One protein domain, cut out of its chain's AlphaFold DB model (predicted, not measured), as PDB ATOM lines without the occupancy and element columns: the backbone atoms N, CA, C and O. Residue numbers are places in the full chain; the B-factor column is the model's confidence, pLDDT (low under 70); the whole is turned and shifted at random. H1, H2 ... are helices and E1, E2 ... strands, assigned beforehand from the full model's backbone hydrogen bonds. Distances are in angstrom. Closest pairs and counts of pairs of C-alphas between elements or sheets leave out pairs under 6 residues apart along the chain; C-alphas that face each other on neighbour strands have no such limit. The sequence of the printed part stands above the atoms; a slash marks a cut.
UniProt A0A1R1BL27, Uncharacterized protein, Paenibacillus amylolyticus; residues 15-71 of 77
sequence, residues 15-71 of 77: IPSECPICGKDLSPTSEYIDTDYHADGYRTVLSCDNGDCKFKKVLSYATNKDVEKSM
ATOM      1  N   ILE A  15     -38.963  42.112  15.571       76.50
ATOM      2  CA  ILE A  15     -38.744  43.339  16.331       76.50
ATOM      3  C   ILE A  15     -40.093  43.932  16.762       76.50
ATOM      4  O   ILE A  15     -40.873  44.375  15.918       76.50
ATOM      5  N   PRO A  16     -40.386  44.009  18.073       82.38
ATOM      6  CA  PRO A  16     -41.622  44.619  18.530       82.38
ATOM      7  C   PRO A  16     -41.586  46.141  18.336       82.38
ATOM      8  O   PRO A  16     -40.649  46.812  18.769       82.38
ATOM      9  N   SER A  17     -42.646  46.690  17.739       85.38
ATOM     10  CA  SER A  17     -42.846  48.142  17.599       85.38
ATOM     11  C   SER A  17     -43.157  48.834  18.930       85.38
ATOM     12  O   SER A  17     -42.961  50.036  19.057       85.38
ATOM     13  N   GLU A  18     -43.612  48.079  19.932       89.38
ATOM     14  CA  GLU A  18     -43.939  48.568  21.270       89.38
ATOM     15  C   GLU A  18     -43.265  47.687  22.328       89.38
ATOM     16  O   GLU A  18     -43.200  46.463  22.201       89.38
ATOM     17  N   CYS A  19     -42.759  48.292  23.398       89.25
ATOM     18  CA  CYS A  19     -42.152  47.557  24.491       89.25
ATOM     19  C   CYS A  19     -43.203  46.694  25.214       89.25
ATOM     20  O   CYS A  19     -44.089  47.247  25.866       89.25
ATOM     21  N   PRO A  20     -43.060  45.357  25.248       87.12
ATOM     22  CA  PRO A  20     -44.057  44.470  25.854       87.12
ATOM     23  C   PRO A  20     -44.127  44.560  27.390       87.12
ATOM     24  O   PRO A  20     -44.986  43.931  28.000       87.12
ATOM     25  N   ILE A  21     -43.211  45.296  28.033       89.19
ATOM     26  CA  ILE A  21     -43.192  45.482  29.492       89.19
ATOM     27  C   ILE A  21     -43.904  46.772  29.900       89.19
ATOM     28  O   ILE A  21     -44.646  46.777  30.879       89.19
ATOM     29  N   CYS A  22     -43.652  47.876  29.193       89.56
ATOM     30  CA  CYS A  22     -44.119  49.204  29.600       89.56
ATOM     31  C   CYS A  22     -45.021  49.903  28.576       89.56
ATOM     32  O   CYS A  22     -45.487  51.002  28.860       89.56
ATOM     33  N   GLY A  23     -45.241  49.309  27.400       88.12
ATOM     34  CA  GLY A  23     -46.073  49.879  26.340       88.12
ATOM     35  C   GLY A  23     -45.466  51.102  25.641       88.12
ATOM     36  O   GLY A  23     -46.178  51.838  24.970       88.12
ATOM     37  N   LYS A  24     -44.167  51.386  25.832       87.94
ATOM     38  CA  LYS A  24     -43.497  52.507  25.147       87.94
ATOM     39  C   LYS A  24     -43.299  52.167  23.675       87.94
ATOM     40  O   LYS A  24     -42.810  51.082  23.368       87.94
ATOM     41  N   ASP A  25     -43.602  53.116  22.800       89.19
ATOM     42  CA  ASP A  25     -43.301  53.002  21.378       89.19
ATOM     43  C   ASP A  25     -41.780  52.922  21.156       89.19
ATOM     44  O   ASP A  25     -41.009  53.739  21.670       89.19
ATOM     45  N   LEU A  26     -41.354  51.879  20.446       84.19
ATOM     46  CA  LEU A  26     -39.964  51.596  20.099       84.19
ATOM     47  C   LEU A  26     -39.684  51.914  18.623       84.19
ATOM     48  O   LEU A  26     -38.722  51.397  18.059       84.19
ATOM     49  N   SER A  27     -40.517  52.734  17.980       82.44
ATOM     50  CA  SER A  27     -40.340  53.153  16.593       82.44
ATOM     51  C   SER A  27     -39.751  54.573  16.540       82.44
ATOM     52  O   SER A  27     -40.271  55.477  17.191       82.44
ATOM     53  N   PRO A  28     -38.696  54.824  15.745       76.81
ATOM     54  CA  PRO A  28     -37.942  53.868  14.939       76.81
ATOM     55  C   PRO A  28     -37.009  52.992  15.791       76.81
ATOM     56  O   PRO A  28     -36.275  53.469  16.654       76.81
ATOM     57  N   THR A  29     -36.972  51.692  15.494       80.44
ATOM     58  CA  THR A  29     -36.235  50.708  16.304       80.44
ATOM     59  C   THR A  29     -34.731  50.967  16.366       80.44
ATOM     60  O   THR A  29     -34.086  50.634  17.357       80.44
ATOM     61  N   SER A  30     -34.158  51.615  15.351       80.69
ATOM     62  CA  SER A  30     -32.727  51.933  15.300       80.69
ATOM     63  C   SER A  30     -32.219  52.740  16.497       80.69
ATOM     64  O   SER A  30     -31.045  52.633  16.821       80.69
ATOM     65  N   GLU A  31     -33.069  53.533  17.158       85.31
ATOM     66  CA  GLU A  31     -32.672  54.323  18.338       85.31
ATOM     67  C   GLU A  31     -32.574  53.486  19.618       85.31
ATOM     68  O   GLU A  31     -31.933  53.886  20.587       85.31
ATOM     69  N   TYR A  32     -33.204  52.315  19.617       86.75
ATOM     70  CA  TYR A  32     -33.277  51.401  20.752       86.75
ATOM     71  C   TYR A  32     -32.373  50.179  20.570       86.75
ATOM     72  O   TYR A  32     -32.277  49.345  21.472       86.75
ATOM     73  N   ILE A  33     -31.739  50.051  19.404       88.25
ATOM     74  CA  ILE A  33     -30.802  48.983  19.082       88.25
ATOM     75  C   ILE A  33     -29.387  49.451  19.393       88.25
ATOM     76  O   ILE A  33     -28.919  50.445  18.849       88.25
ATOM     77  N   ASP A  34     -28.689  48.671  20.205       88.38
ATOM     78  CA  ASP A  34     -27.270  48.851  20.480       88.38
ATOM     79  C   ASP A  34     -26.509  47.567  20.142       88.38
ATOM     80  O   ASP A  34     -27.083  46.475  20.143       88.38
ATOM     81  N   THR A  35     -25.226  47.683  19.809       88.94
ATOM     82  CA  THR A  35     -24.363  46.516  19.600       88.94
ATOM     83  C   THR A  35     -23.261  46.521  20.641       88.94
ATOM     84  O   THR A  35     -22.421  47.419  20.653       88.94
ATOM     85  N   ASP A  36     -23.240  45.496  21.491       88.19
ATOM     86  CA  ASP A  36     -22.265  45.356  22.566       88.19
ATOM     87  C   ASP A  36     -21.409  44.100  22.405       88.19
ATOM     88  O   ASP A  36     -21.839  43.080  21.861       88.19
ATOM     89  N   TYR A  37     -20.166  44.179  22.883       87.31
ATOM     90  CA  TYR A  37     -19.300  43.011  22.972       87.31
ATOM     91  C   TYR A  37     -19.675  42.198  24.211       87.31
ATOM     92  O   TYR A  37     -19.615  42.693  25.340       87.31
ATOM     93  N   HIS A  38     -20.045  40.938  24.006       85.50
ATOM     94  CA  HIS A  38     -20.466  40.037  25.062       85.50
ATOM     95  C   HIS A  38     -19.766  38.687  24.938       85.50
ATOM     96  O   HIS A  38     -19.853  38.036  23.903       85.50
ATOM     97  N   ALA A  39     -19.129  38.251  26.030       88.12
ATOM     98  CA  ALA A  39     -18.356  37.012  26.121       88.12
ATOM     99  C   ALA A  39     -17.227  36.918  25.077       88.12
ATOM    100  O   ALA A  39     -16.116  37.366  25.353       88.12
ATOM    101  N   ASP A  40     -17.510  36.334  23.916       89.06
ATOM    102  CA  ASP A  40     -16.564  36.048  22.837       89.06
ATOM    103  C   ASP A  40     -17.006  36.620  21.478       89.06
ATOM    104  O   ASP A  40     -16.430  36.273  20.445       89.06
ATOM    105  N   GLY A  41     -18.009  37.499  21.461       88.12
ATOM    106  CA  GLY A  41     -18.587  38.032  20.233       88.12
ATOM    107  C   GLY A  41     -19.295  39.370  20.386       88.12
ATOM    108  O   GLY A  41     -19.388  39.942  21.471       88.12
ATOM    109  N   TYR A  42     -19.823  39.859  19.272       87.88
ATOM    110  CA  TYR A  42     -20.703  41.016  19.217       87.88
ATOM    111  C   TYR A  42     -22.150  40.553  19.223       87.88
ATOM    112  O   TYR A  42     -22.525  39.612  18.525       87.88
ATOM    113  N   ARG A  43     -22.986  41.232  19.999       89.06
ATOM    114  CA  ARG A  43     -24.426  41.009  19.998       89.06
ATOM    115  C   ARG A  43     -25.147  42.307  19.708       89.06
ATOM    116  O   ARG A  43     -24.739  43.353  20.198       89.06
ATOM    117  N   THR A  44     -26.245  42.225  18.977       89.81
ATOM    118  CA  THR A  44     -27.145  43.357  18.774       89.81
ATOM    119  C   THR A  44     -28.345  43.190  19.697       89.81
ATOM    120  O   THR A  44     -28.980  42.133  19.718       89.81
ATOM    121  N   VAL A  45     -28.651  44.212  20.493       90.00
ATOM    122  CA  VAL A  45     -29.679  44.180  21.535       90.00
ATOM    123  C   VAL A  45     -30.639  45.344  21.356       90.00
ATOM    124  O   VAL A  45     -30.235  46.499  21.335       90.00
ATOM    125  N   LEU A  46     -31.931  45.035  21.311       89.06
ATOM    126  CA  LEU A  46     -33.005  46.003  21.474       89.06
ATOM    127  C   LEU A  46     -33.220  46.276  22.961       89.06
ATOM    128  O   LEU A  46     -33.490  45.341  23.714       89.06
ATOM    129  N   SER A  47     -33.156  47.530  23.392       90.44
ATOM    130  CA  SER A  47     -33.361  47.927  24.784       90.44
ATOM    131  C   SER A  47     -34.384  49.049  24.914       90.44
ATOM    132  O   SER A  47     -34.386  50.005  24.148       90.44
ATOM    133  N   CYS A  48     -35.289  48.932  25.887       89.25
ATOM    134  CA  CYS A  48     -36.237  50.002  26.173       89.25
ATOM    135  C   CYS A  48     -35.612  51.003  27.148       89.25
ATOM    136  O   CYS A  48     -35.280  50.644  28.272       89.25
ATOM    137  N   ASP A  49     -35.537  52.268  26.746       85.31
ATOM    138  CA  ASP A  49     -35.034  53.377  27.570       85.31
ATOM    139  C   ASP A  49     -36.092  53.939  28.554       85.31
ATOM    140  O   ASP A  49     -35.961  55.017  29.121       85.31
ATOM    141  N   ASN A  50     -37.221  53.254  28.770       85.88
ATOM    142  CA  ASN A  50     -38.278  53.807  29.624       85.88
ATOM    143  C   ASN A  50     -37.968  53.672  31.125       85.88
ATOM    144  O   ASN A  50     -38.531  52.794  31.776       85.88
ATOM    145  N   GLY A  51     -37.109  54.535  31.673       83.00
ATOM    146  CA  GLY A  51     -36.852  54.657  33.114       83.00
ATOM    147  C   GLY A  51     -36.501  53.321  33.781       83.00
ATOM    148  O   GLY A  51     -35.407  52.795  33.597       83.00
ATOM    149  N   ASP A  52     -37.443  52.760  34.545       85.25
ATOM    150  CA  ASP A  52     -37.311  51.474  35.250       85.25
ATOM    151  C   ASP A  52     -37.553  50.227  34.372       85.25
ATOM    152  O   ASP A  52     -37.439  49.089  34.844       85.25
ATOM    153  N   CYS A  53     -37.902  50.402  33.097       87.06
ATOM    154  CA  CYS A  53     -38.134  49.301  32.174       87.06
ATOM    155  C   CYS A  53     -36.817  48.594  31.833       87.06
ATOM    156  O   CYS A  53     -35.921  49.161  31.217       87.06
ATOM    157  N   LYS A  54     -36.712  47.313  32.194       86.62
ATOM    158  CA  LYS A  54     -35.518  46.485  31.943       86.62
ATOM    159  C   LYS A  54     -35.651  45.606  30.702       86.62
ATOM    160  O   LYS A  54     -34.971  44.585  30.603       86.62
ATOM    161  N   PHE A  55     -36.546  45.960  29.781       89.50
ATOM    162  CA  PHE A  55     -36.723  45.193  28.554       89.50
ATOM    163  C   PHE A  55     -35.439  45.234  27.723       89.50
ATOM    164  O   PHE A  55     -34.986  46.309  27.324       89.50
ATOM    165  N   LYS A  56     -34.876  44.052  27.468       89.25
ATOM    166  CA  LYS A  56     -33.754  43.833  26.558       89.25
ATOM    167  C   LYS A  56     -34.019  42.568  25.750       89.25
ATOM    168  O   LYS A  56     -34.320  41.532  26.341       89.25
ATOM    169  N   LYS A  57     -33.890  42.638  24.428       87.50
ATOM    170  CA  LYS A  57     -34.032  41.497  23.517       87.50
ATOM    171  C   LYS A  57     -32.797  41.405  22.633       87.50
ATOM    172  O   LYS A  57     -32.459  42.369  21.960       87.50
ATOM    173  N   VAL A  58     -32.119  40.261  22.650       88.94
ATOM    174  CA  VAL A  58     -31.008  39.994  21.728       88.94
ATOM    175  C   VAL A  58     -31.606  39.708  20.355       88.94
ATOM    176  O   VAL A  58     -32.434  38.810  20.235       88.94
ATOM    177  N   LEU A  59     -31.219  40.498  19.359       87.00
ATOM    178  CA  LEU A  59     -31.667  40.362  17.975       87.00
ATOM    179  C   LEU A  59     -30.703  39.493  17.163       87.00
ATOM    180  O   LEU A  59     -31.132  38.707  16.328       87.00
ATOM    181  N   SER A  60     -29.402  39.606  17.430       85.88
ATOM    182  CA  SER A  60     -28.374  38.800  16.772       85.88
ATOM    183  C   SER A  60     -27.161  38.591  17.677       85.88
ATOM    184  O   SER A  60     -26.919  39.349  18.622       85.88
ATOM    185  N   TYR A  61     -26.403  37.536  17.386       86.19
ATOM    186  CA  TYR A  61     -25.129  37.220  18.023       86.19
ATOM    187  C   TYR A  61     -24.147  36.743  16.955       86.19
ATOM    188  O   TYR A  61     -24.479  35.842  16.187       86.19
ATOM    189  N   ALA A  62     -22.957  37.332  16.920       84.88
ATOM    190  CA  ALA A  62     -21.863  36.943  16.045       84.88
ATOM    191  C   ALA A  62     -20.607  36.744  16.893       84.88
ATOM    192  O   ALA A  62     -20.132  37.682  17.536       84.88
ATOM    193  N   THR A  63     -20.059  35.529  16.916       86.44
ATOM    194  CA  THR A  63     -18.804  35.276  17.633       86.44
ATOM    195  C   THR A  63     -17.629  35.896  16.886       86.44
ATOM    196  O   THR A  63     -17.691  36.115  15.677       86.44
ATOM    197  N   ASN A  64     -16.508  36.118  17.576       81.81
ATOM    198  CA  ASN A  64     -15.265  36.532  16.921       81.81
ATOM    199  C   ASN A  64     -14.877  35.590  15.772       81.81
ATOM    200  O   ASN A  64     -14.411  36.056  14.741       81.81
ATOM    201  N   LYS A  65     -15.146  34.284  15.906       79.19
ATOM    202  CA  LYS A  65     -14.897  33.305  14.839       79.19
ATOM    203  C   LYS A  65     -15.785  33.527  13.618       79.19
ATOM    204  O   LYS A  65     -15.313  33.337  12.502       79.19
ATOM    205  N   ASP A  66     -17.045  33.908  13.820       75.31
ATOM    206  CA  ASP A  66     -17.961  34.228  12.722       75.31
ATOM    207  C   ASP A  66     -17.496  35.493  11.990       75.31
ATOM    208  O   ASP A  66     -17.451  35.509  10.764       75.31
ATOM    209  N   VAL A  67     -17.058  36.511  12.740       71.56
ATOM    210  CA  VAL A  67     -16.540  37.773  12.187       71.56
ATOM    211  C   VAL A  67     -15.231  37.561  11.417       71.56
ATOM    212  O   VAL A  67     -15.094  38.034  10.290       71.56
ATOM    213  N   GLU A  68     -14.276  36.821  11.987       70.62
ATOM    214  CA  GLU A  68     -13.009  36.482  11.323       70.62
ATOM    215  C   GLU A  68     -13.243  35.676  10.042       70.62
ATOM    216  O   GLU A  68     -12.578  35.907   9.029       70.62
ATOM    217  N   LYS A  69     -14.224  34.767  10.057       64.06
ATOM    218  CA  LYS A  69     -14.612  33.991   8.883       64.06
ATOM    219  C   LYS A  69     -15.147  34.896   7.767       64.06
ATOM    220  O   LYS A  69     -14.670  34.782   6.638       64.06
ATOM    221  N   SER A  70     -16.025  35.852   8.086       59.44
ATOM    222  CA  SER A  70     -16.535  36.829   7.112       59.44
ATOM    223  C   SER A  70     -15.425  37.672   6.472       59.44
ATOM    224  O   SER A  70     -15.471  37.917   5.274       59.44
ATOM    225  N   MET A  71     -14.395  38.064   7.233       59.12
ATOM    226  CA  MET A  71     -13.260  38.839   6.698       59.12
ATOM    227  C   MET A  71     -12.307  38.008   5.826       59.12
ATOM    228  O   MET A  71     -11.577  38.565   5.010       59.12
TER     229      MET A  71
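Overview. This is residues 15 to 71 of the 77 residues of an uncharacterized protein of Paenibacillus amylolyticus (UniProt A0A1R1BL27). A narrow, strongly twisted sheet of three antiparallel strands, E1, E2 and E3, makes the middle of an elongated shape, with loops at one end of the strands and the short helix H1 at the other. The loop end holds residues 15 to 32, which have no named element, and the link from E2 to E3; H1 follows directly on E3 and only grazes the sheet. The printed part has 57 residues with three named strands and one named helix, in the order E1, E2, E3, H1; the sheet's order is E1, E2, E3, and the class is mixed, helices and strands. The whole is loose, with a radius of gyration of the C-alphas of 13.2 A, and its C-alphas span 39 by 20 by 14 A, only just elongated.

Along the chain. The sheet begins with E1, residues 33 to 38, 14.9 A from first to last C-alpha; C-alpha 33 is at (-30.802, 48.983, 19.082). E2, residues 41 to 47, is 18.4 A long. E3, residues 56 to 63, is the longest strand by residues and measures 19.4 A; its C-alpha 56 is at (-33.754, 43.833, 26.558). H1, residues 64 to 71, measures 10.7 A and ends with C-alpha 71 at (-13.260, 38.839, 6.698).

Arrangement. The three strands form a meander, each the antiparallel neighbour of the one before. E2 is the inner strand, and E1 and E3 are the edge strands. E1 and E2 form a hairpin with a tight link of 2 residues; their directions stand at 145 degrees, C-alphas 35 and 44 face each other at 4.3 A, and N 34 and O 45 are within hydrogen-bond range at 2.9 A. E2 and E3 form a hairpin with a short link of 8 residues; their directions stand at 165 degrees, C-alphas 43 and 61 face each other at 4.3 A, and N 46 and O 57, as well as N 59 and O 44, are within hydrogen-bond range at 2.8 A. E3 bends by 64 degrees at residue 59. The link from E3 to H1 is tight, with 0 residues between them. H1 only grazes the sheet, with its residues 64 to 69; the closest C-alphas of E2 and H1 are those of Gly 41 and Asn 64, 4.9 A apart. In H1 every O i to N i+4 pair is within hydrogen-bond range.

Size, cuts and confidence. The two C-alphas farthest apart are those of Gly 23 and Met 71, 39.8 A. The printed part runs from residue 15 to 71 without a cut, and no link between named elements is long. The C-alphas of residues 15 to 32 lie 7 to 17 A from the mean of the C-alphas. The mean pLDDT of the printed part is 84.3, and residues 69 to 71 are under 70.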